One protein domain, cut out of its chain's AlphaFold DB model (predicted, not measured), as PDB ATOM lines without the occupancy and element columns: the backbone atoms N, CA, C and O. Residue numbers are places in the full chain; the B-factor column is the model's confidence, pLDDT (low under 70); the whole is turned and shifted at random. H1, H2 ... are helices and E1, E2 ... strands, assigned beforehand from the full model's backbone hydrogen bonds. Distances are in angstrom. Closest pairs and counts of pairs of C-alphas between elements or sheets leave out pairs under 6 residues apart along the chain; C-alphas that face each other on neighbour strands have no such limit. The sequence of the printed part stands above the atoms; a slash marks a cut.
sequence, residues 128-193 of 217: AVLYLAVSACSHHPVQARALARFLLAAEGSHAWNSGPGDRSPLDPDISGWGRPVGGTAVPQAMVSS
ATOM      1  N   ALA A 128     147.866 142.301 138.383       78.81
ATOM      2  CA  ALA A 128     147.755 143.631 137.814       78.81
ATOM      3  C   ALA A 128     146.470 144.299 138.308       78.81
ATOM      4  O   ALA A 128     145.379 143.786 138.067       78.81
ATOM      5  N   VAL A 129     146.585 145.455 138.960       79.12
ATOM      6  CA  VAL A 129     145.418 146.250 139.357       79.12
ATOM      7  C   VAL A 129     145.001 147.161 138.203       79.12
ATOM      8  O   VAL A 129     145.806 147.935 137.684       79.12
ATOM      9  N   LEU A 130     143.733 147.078 137.804       81.31
ATOM     10  CA  LEU A 130     143.112 147.981 136.842       81.31
ATOM     11  C   LEU A 130     142.508 149.167 137.587       81.31
ATOM     12  O   LEU A 130     141.655 148.997 138.463       81.31
ATOM     13  N   TYR A 131     142.930 150.366 137.198       84.06
ATOM     14  CA  TYR A 131     142.460 151.619 137.771       84.06
ATOM     15  C   TYR A 131     141.535 152.357 136.808       84.06
ATOM     16  O   TYR A 131     141.783 152.442 135.608       84.06
ATOM     17  N   LEU A 132     140.488 152.940 137.375       87.12
ATOM     18  CA  LEU A 132     139.547 153.828 136.723       87.12
ATOM     19  C   LEU A 132     139.822 155.270 137.156       87.12
ATOM     20  O   LEU A 132     139.976 155.548 138.346       87.12
ATOM     21  N   ALA A 133     139.803 156.183 136.188       87.50
ATOM     22  CA  ALA A 133     139.780 157.623 136.411       87.50
ATOM     23  C   ALA A 133     138.785 158.292 135.458       87.50
ATOM     24  O   ALA A 133     138.545 157.816 134.346       87.50
ATOM     25  N   VAL A 134     138.221 159.421 135.886       86.81
ATOM     26  CA  VAL A 134     137.371 160.272 135.047       86.81
ATOM     27  C   VAL A 134     138.198 161.466 134.581       86.81
ATOM     28  O   VAL A 134     138.720 162.214 135.401       86.81
ATOM     29  N   SER A 135     138.314 161.653 133.264       89.75
ATOM     30  CA  SER A 135     139.041 162.796 132.700       89.75
ATOM     31  C   SER A 135     138.364 164.118 133.066       89.75
ATOM     32  O   SER A 135     137.171 164.298 132.807       89.75
ATOM     33  N   ALA A 136     139.145 165.066 133.595       86.94
ATOM     34  CA  ALA A 136     138.681 166.421 133.898       86.94
ATOM     35  C   ALA A 136     138.204 167.178 132.643       86.94
ATOM     36  O   ALA A 136     137.325 168.027 132.730       86.94
ATOM     37  N   CYS A 137     138.743 166.831 131.469       89.94
ATOM     38  CA  CYS A 137     138.404 167.444 130.180       89.94
ATOM     39  C   CYS A 137     137.379 166.624 129.378       89.94
ATOM     40  O   CYS A 137     137.311 166.742 128.157       89.94
ATOM     41  N   SER A 138     136.614 165.736 130.024       89.38
ATOM     42  CA  SER A 138     135.604 164.942 129.319       89.38
ATOM     43  C   SER A 138     134.550 165.843 128.668       89.38
ATOM     44  O   SER A 138     133.906 166.636 129.351       89.38
ATOM     45  N   HIS A 139     134.298 165.654 127.370       94.50
ATOM     46  CA  HIS A 139     133.178 166.295 126.665       94.50
ATOM     47  C   HIS A 139     131.802 165.783 127.138       94.50
ATOM     48  O   HIS A 139     130.773 166.391 126.848       94.50
ATOM     49  N   HIS A 140     131.778 164.678 127.892       95.00
ATOM     50  CA  HIS A 140     130.575 164.045 128.439       95.00
ATOM     51  C   HIS A 140     130.758 163.728 129.936       95.00
ATOM     52  O   HIS A 140     130.839 162.560 130.334       95.00
ATOM     53  N   PRO A 141     130.878 164.751 130.805       91.44
ATOM     54  CA  PRO A 141     131.280 164.555 132.198       91.44
ATOM     55  C   PRO A 141     130.211 163.841 133.037       91.44
ATOM     56  O   PRO A 141     130.544 163.096 133.957       91.44
ATOM     57  N   VAL A 142     128.926 164.016 132.710       93.06
ATOM     58  CA  VAL A 142     127.816 163.334 133.396       93.06
ATOM     59  C   VAL A 142     127.844 161.833 133.109       93.06
ATOM     60  O   VAL A 142     127.785 161.026 134.033       93.06
ATOM     61  N   GLN A 143     128.008 161.451 131.843       96.19
ATOM     62  CA  GLN A 143     128.057 160.059 131.399       96.19
ATOM     63  C   GLN A 143     129.316 159.359 131.914       96.19
ATOM     64  O   GLN A 143     129.233 158.231 132.395       96.19
ATOM     65  N   ALA A 144     130.468 160.039 131.890       92.81
ATOM     66  CA  ALA A 144     131.710 159.496 132.435       92.81
ATOM     67  C   ALA A 144     131.587 159.194 133.938       92.81
ATOM     68  O   ALA A 144     131.985 158.121 134.393       92.81
ATOM     69  N   ARG A 145     130.963 160.096 134.709       91.31
ATOM     70  CA  ARG A 145     130.670 159.857 136.129       91.31
ATOM     71  C   ARG A 145     129.640 158.748 136.340       91.31
ATOM     72  O   ARG A 145     129.787 157.972 137.280       91.31
ATOM     73  N   ALA A 146     128.619 158.650 135.489       93.44
ATOM     74  CA  ALA A 146     127.628 157.577 135.565       93.44
ATOM     75  C   ALA A 146     128.269 156.198 135.329       93.44
ATOM     76  O   ALA A 146     128.054 155.289 136.130       93.44
ATOM     77  N   LEU A 147     129.119 156.066 134.304       93.75
ATOM     78  CA  LEU A 147     129.887 154.845 134.046       93.75
ATOM     79  C   LEU A 147     130.801 154.504 135.224       93.75
ATOM     80  O   LEU A 147     130.827 153.359 135.669       93.75
ATOM     81  N   ALA A 148     131.510 155.496 135.766       91.56
ATOM     82  CA  ALA A 148     132.383 155.276 136.911       91.56
ATOM     83  C   ALA A 148     131.619 154.740 138.127       91.56
ATOM     84  O   ALA A 148     132.050 153.791 138.775       91.56
ATOM     85  N   ARG A 149     130.444 155.307 138.407       90.31
ATOM     86  CA  ARG A 149     129.581 154.862 139.507       90.31
ATOM     87  C   ARG A 149     129.024 153.463 139.278       90.31
ATOM     88  O   ARG A 149     128.927 152.708 140.237       90.31
ATOM     89  N   PHE A 150     128.697 153.115 138.036       92.56
ATOM     90  CA  PHE A 150     128.287 151.760 137.690       92.56
ATOM     91  C   PHE A 150     129.419 150.755 137.939       92.56
ATOM     92  O   PHE A 150     129.211 149.796 138.672       92.56
ATOM     93  N   LEU A 151     130.628 151.004 137.417       90.25
ATOM     94  CA  LEU A 151     131.780 150.105 137.584       90.25
ATOM     95  C   LEU A 151     132.204 149.922 139.050       90.25
ATOM     96  O   LEU A 151     132.721 148.870 139.407       90.25
ATOM     97  N   LEU A 152     131.976 150.928 139.898       86.25
ATOM     98  CA  LEU A 152     132.260 150.861 141.336       86.25
ATOM     99  C   LEU A 152     131.120 150.244 142.162       86.25
ATOM    100  O   LEU A 152     131.332 149.891 143.322       86.25
ATOM    101  N   ALA A 153     129.917 150.113 141.601       85.94
ATOM    102  CA  ALA A 153     128.818 149.414 142.252       85.94
ATOM    103  C   ALA A 153     129.031 147.895 142.190       85.94
ATOM    104  O   ALA A 153     129.675 147.384 141.278       85.94
ATOM    105  N   ALA A 154     128.449 147.151 143.137       84.19
ATOM    106  CA  ALA A 154     128.618 145.698 143.216       84.19
ATOM    107  C   ALA A 154     128.236 144.982 141.907       84.19
ATOM    108  O   ALA A 154     128.991 144.142 141.425       84.19
ATOM    109  N   GLU A 155     127.101 145.355 141.312       86.94
ATOM    110  CA  GLU A 155     126.624 144.774 140.053       86.94
ATOM    111  C   GLU A 155     127.573 145.069 138.887       86.94
ATOM    112  O   GLU A 155     127.971 144.151 138.172       86.94
ATOM    113  N   GLY A 156     127.989 146.328 138.714       87.25
ATOM    114  CA  GLY A 156     128.887 146.698 137.623       87.25
ATOM    115  C   GLY A 156     130.301 146.154 137.804       87.25
ATOM    116  O   GLY A 156     130.896 145.699 136.832       87.25
ATOM    117  N   SER A 157     130.812 146.099 139.038       84.62
ATOM    118  CA  SER A 157     132.093 145.457 139.343       84.62
ATOM    119  C   SER A 157     132.042 143.953 139.067       84.62
ATOM    120  O   SER A 157     132.970 143.396 138.484       84.62
ATOM    121  N   HIS A 158     130.950 143.272 139.430       84.69
ATOM    122  CA  HIS A 158     130.773 141.857 139.110       84.69
ATOM    123  C   HIS A 158     130.667 141.629 137.595       84.69
ATOM    124  O   HIS A 158     131.311 140.729 137.064       84.69
ATOM    125  N   ALA A 159     129.899 142.462 136.887       87.69
ATOM    126  CA  ALA A 159     129.785 142.388 135.434       87.69
ATOM    127  C   ALA A 159     131.149 142.589 134.749       87.69
ATOM    128  O   ALA A 159     131.518 141.798 133.878       87.69
ATOM    129  N   TRP A 160     131.920 143.591 135.188       86.69
ATOM    130  CA  TRP A 160     133.257 143.898 134.677       86.69
ATOM    131  C   TRP A 160     134.257 142.759 134.906       86.69
ATOM    132  O   TRP A 160     135.027 142.427 134.012       86.69
ATOM    133  N   ASN A 161     134.220 142.126 136.082       85.56
ATOM    134  CA  ASN A 161     135.180 141.094 136.489       85.56
ATOM    135  C   ASN A 161     134.640 139.663 136.333       85.56
ATOM    136  O   ASN A 161     135.075 138.754 137.036       85.56
ATOM    137  N   SER A 162     133.676 139.456 135.436       83.81
ATOM    138  CA  SER A 162     133.078 138.135 135.190       83.81
ATOM    139  C   SER A 162     133.985 137.194 134.379       83.81
ATOM    140  O   SER A 162     133.711 135.995 134.290       83.81
ATOM    141  N   GLY A 163     135.069 137.719 133.799       77.44
ATOM    142  CA  GLY A 163     136.040 136.965 133.011       77.44
ATOM    143  C   GLY A 163     136.919 136.020 133.848       77.44
ATOM    144  O   GLY A 163     137.235 136.299 135.009       77.44
ATOM    145  N   PRO A 164     137.360 134.882 133.284       73.69
ATOM    146  CA  PRO A 164     138.275 133.985 133.976       73.69
ATOM    147  C   PRO A 164     139.645 134.652 134.165       73.69
ATOM    148  O   PRO A 164     140.238 135.166 133.221       73.69
ATOM    149  N   GLY A 165     140.166 134.598 135.394       74.38
ATOM    150  CA  GLY A 165     141.439 135.231 135.767       74.38
ATOM    151  C   GLY A 165     141.310 136.671 136.269       74.38
ATOM    152  O   GLY A 165     142.281 137.181 136.834       74.38
ATOM    153  N   ASP A 166     140.121 137.268 136.151       80.88
ATOM    154  CA  ASP A 166     139.816 138.594 136.679       80.88
ATOM    155  C   ASP A 166     139.038 138.505 137.996       80.88
ATOM    156  O   ASP A 166     138.295 137.550 138.257       80.88
ATOM    157  N   ARG A 167     139.247 139.483 138.875       77.12
ATOM    158  CA  ARG A 167     138.594 139.560 140.184       77.12
ATOM    159  C   ARG A 167     138.156 140.975 140.504       77.12
ATOM    160  O   ARG A 167     138.890 141.940 140.303       77.12
ATOM    161  N   SER A 168     136.954 141.065 141.066       80.88
ATOM    162  CA  SER A 168     136.411 142.306 141.603       80.88
ATOM    163  C   SER A 168     137.214 142.733 142.833       80.88
ATOM    164  O   SER A 168     137.392 141.912 143.730       80.88
ATOM    165  N   PRO A 169     137.613 144.010 142.957       74.69
ATOM    166  CA  PRO A 169     138.191 144.551 144.191       74.69
ATOM    167  C   PRO A 169     137.273 144.410 145.416       74.69
ATOM    168  O   PRO A 169     137.733 144.531 146.549       74.69
ATOM    169  N   LEU A 170     135.974 144.182 145.188       73.44
ATOM    170  CA  LEU A 170     134.955 143.980 146.219       73.44
ATOM    171  C   LEU A 170     134.786 142.505 146.630       73.44
ATOM    172  O   LEU A 170     133.943 142.215 147.478       73.44
ATOM    173  N   ASP A 171     135.530 141.576 146.023       69.94
ATOM    174  CA  ASP A 171     135.482 140.150 146.359       69.94
ATOM    175  C   ASP A 171     135.990 139.923 147.803       69.94
ATOM    176  O   ASP A 171     137.105 140.348 148.128       69.94
ATOM    177  N   PRO A 172     135.200 139.297 148.702       64.19
ATOM    178  CA  PRO A 172     135.603 139.084 150.093       64.19
ATOM    179  C   PRO A 172     136.868 138.223 150.244       64.19
ATOM    180  O   PRO A 172     137.592 138.410 151.223       64.19
ATOM    181  N   ASP A 173     137.174 137.351 149.278       62.19
ATOM    182  CA  ASP A 173     138.320 136.430 149.336       62.19
ATOM    183  C   ASP A 173     139.589 136.994 148.665       62.19
ATOM    184  O   ASP A 173     140.596 136.299 148.475       62.19
ATOM    185  N   ILE A 174     139.596 138.288 148.327       63.03
ATOM    186  CA  ILE A 174     140.691 138.923 147.581       63.03
ATOM    187  C   ILE A 174     142.031 138.966 148.332       63.03
ATOM    188  O   ILE A 174     143.086 139.108 147.713       63.03
ATOM    189  N   SER A 175     142.036 138.795 149.660       55.44
ATOM    190  CA  SER A 175     143.261 138.828 150.477       55.44
ATOM    191  C   SER A 175     144.289 137.752 150.106       55.44
ATOM    192  O   SER A 175     145.474 137.944 150.367       55.44
ATOM    193  N   GLY A 176     143.860 136.644 149.491       51.91
ATOM    194  CA  GLY A 176     144.737 135.556 149.042       51.91
ATOM    195  C   GLY A 176     145.377 135.756 147.661       51.91
ATOM    196  O   GLY A 176     146.156 134.912 147.233       51.91
ATOM    197  N   TRP A 177     145.064 136.842 146.946       50.62
ATOM    198  CA  TRP A 177     145.442 137.024 145.534       50.62
ATOM    199  C   TRP A 177     146.685 137.893 145.299       50.62
ATOM    200  O   TRP A 177     146.918 138.344 144.180       50.62
ATOM    201  N   GLY A 178     147.511 138.071 146.334       46.69
ATOM    202  CA  GLY A 178     148.753 138.833 146.257       46.69
ATOM    203  C   GLY A 178     148.483 140.336 146.226       46.69
ATOM    204  O   GLY A 178     148.052 140.900 145.225       46.69
ATOM    205  N   ARG A 179     148.759 141.018 147.341       46.75
ATOM    206  CA  ARG A 179     148.990 142.465 147.293       46.75
ATOM    207  C   ARG A 179     150.337 142.688 146.599       46.75
ATOM    208  O   ARG A 179     151.263 141.939 146.916       46.75
ATOM    209  N   PRO A 180     150.483 143.696 145.724       40.38
ATOM    210  CA  PRO A 180     151.791 144.089 145.224       40.38
ATOM    211  C   PRO A 180     152.762 144.258 146.392       40.38
ATOM    212  O   PRO A 180     152.515 145.053 147.302       40.38
ATOM    213  N   VAL A 181     153.842 143.478 146.409       34.28
ATOM    214  CA  VAL A 181     154.942 143.718 147.340       34.28
ATOM    215  C   VAL A 181     155.616 144.998 146.855       34.28
ATOM    216  O   VAL A 181     156.190 145.009 145.778       34.28
ATOM    217  N   GLY A 182     155.490 146.092 147.608       33.00
ATOM    218  CA  GLY A 182     156.210 147.348 147.345       33.00
ATOM    219  C   GLY A 182     155.492 148.392 146.479       33.00
ATOM    220  O   GLY A 182     155.823 149.571 146.586       33.00
ATOM    221  N   GLY A 183     154.460 148.025 145.715       30.91
ATOM    222  CA  GLY A 183     153.518 149.009 145.169       30.91
ATOM    223  C   GLY A 183     152.780 149.680 146.325       30.91
ATOM    224  O   GLY A 183     152.501 149.007 147.320       30.91
ATOM    225  N   THR A 184     152.490 150.988 146.244       30.41
ATOM    226  CA  THR A 184     151.633 151.652 147.237       30.41
ATOM    227  C   THR A 184     150.451 150.738 147.467       30.41
ATOM    228  O   THR A 184     149.666 150.520 146.540       30.41
ATOM    229  N   ALA A 185     150.365 150.163 148.672       31.34
ATOM    230  CA  ALA A 185     149.163 149.493 149.108       31.34
ATOM    231  C   ALA A 185     148.035 150.403 148.646       31.34
ATOM    232  O   ALA A 185     148.102 151.597 148.944       31.34
ATOM    233  N   VAL A 186     147.047 149.890 147.903       37.03
ATOM    234  CA  VAL A 186     145.737 150.537 147.946       37.03
ATOM    235  C   VAL A 186     145.514 150.681 149.442       37.03
ATOM    236  O   VAL A 186     145.481 149.636 150.112       37.03
ATOM    237  N   PRO A 187     145.583 151.909 150.004       31.23
ATOM    238  CA  PRO A 187     145.713 152.042 151.437       31.23
ATOM    239  C   PRO A 187     144.590 151.226 152.047       31.23
ATOM    240  O   PRO A 187     143.503 151.163 151.469       31.23
ATOM    241  N   GLN A 188     144.810 150.577 153.188       32.69
ATOM    242  CA  GLN A 188     143.691 149.924 153.868       32.69
ATOM    243  C   GLN A 188     142.518 150.923 153.996       32.69
ATOM    244  O   GLN A 188     141.380 150.516 153.848       32.69
ATOM    245  N   ALA A 189     142.815 152.231 154.074       31.86
ATOM    246  CA  ALA A 189     141.887 153.357 153.975       31.86
ATOM    247  C   ALA A 189     141.103 153.530 152.647       31.86
ATOM    248  O   ALA A 189     140.038 154.125 152.696       31.86
ATOM    249  N   MET A 190     141.566 153.036 151.492       34.44
ATOM    250  CA  MET A 190     140.828 153.027 150.211       34.44
ATOM    251  C   MET A 190     139.952 151.777 150.031       34.44
ATOM    252  O   MET A 190     138.911 151.857 149.391       34.44
ATOM    253  N   VAL A 191     140.326 150.632 150.618       36.56
ATOM    254  CA  VAL A 191     139.441 149.446 150.700       36.56
ATOM    255  C   VAL A 191     138.441 149.592 151.859       36.56
ATOM    256  O   VAL A 191     137.335 149.064 151.812       36.56
ATOM    257  N   SER A 192     138.802 150.348 152.901       29.53
ATOM    258  CA  SER A 192     137.991 150.578 154.099       29.53
ATOM    259  C   SER A 192     137.326 151.952 154.150       29.53
ATOM    260  O   SER A 192     136.736 152.275 155.186       29.53
ATOM    261  N   SER A 193     137.372 152.769 153.091       30.80
ATOM    262  CA  SER A 193     136.535 153.970 153.004       30.80
ATOM    263  C   SER A 193     135.087 153.566 152.722       30.80
ATOM    264  O   SER A 193     134.562 153.729 151.628       30.80
TER     265      SER A 193
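AT A GLANCE: This is residues 128 to 193 of the 217 residues of an uncharacterized protein of Pseudonocardia sp. SCN 73-27 (UniProt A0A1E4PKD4). A loose, open arrangement: the longest helix, H1, and the shorter H2 meet at their ends as an L, and from H2 a long loop, residues 161 to 187, swings away to a tiny last helix, H3, which touches no other helix. The strand E1 comes near H1 only where Leu 132 approaches Ala 148, and residues 137 to 143 stick out. The printed part has 66 residues, with one named strand and three named helices in the order E1, H1, H2, H3; the class is mostly helix, though under half of the residues are in named elements. The whole is loose, with a radius of gyration of the C-alphas of 13.6 A, and elongated, spanning 39 by 25 by 21 A.

IN THESE COORDINATES: H1, residues 141 to 152, is 16.5 A long and begins at C-alpha 141 (131.280, 164.555, 132.198). H2, residues 154 to 160, is 9.9 A long. E1, residues 128 to 132, starts at C-alpha 128 (147.755, 143.631, 137.814) and is 13.1 A long. H3, residues 188 to 191, ends at C-alpha 191 (139.441, 149.446, 150.700).

HOW THE PARTS SIT: H1 and H2 touch only at the corner by their tight link, H1 with residues 150 to 151 alone; their closest C-alphas, those of Leu 151 and Ser 157, are 5.0 A apart. Their lines are about perpendicular, at 83 degrees. The closest C-alphas of E1 and H1, those of Leu 132 and Ala 148, are 7.3 A apart. E1 pairs with no named strand and is apart from H2 and H3. H3 is apart from H1 and H2. In H1 and H2 every O i to N i+4 pair is within hydrogen-bond range; H3 is too short for such a pair.

THE WHOLE: The C-alphas of His 139 and Gly 176, the two farthest apart, are 39.7 A apart. The printed part has no cut. The link from H2 to H3 is long, with 27 residues. Residues 171 to 193 have pLDDT under 70; the mean of the printed part is 70.9.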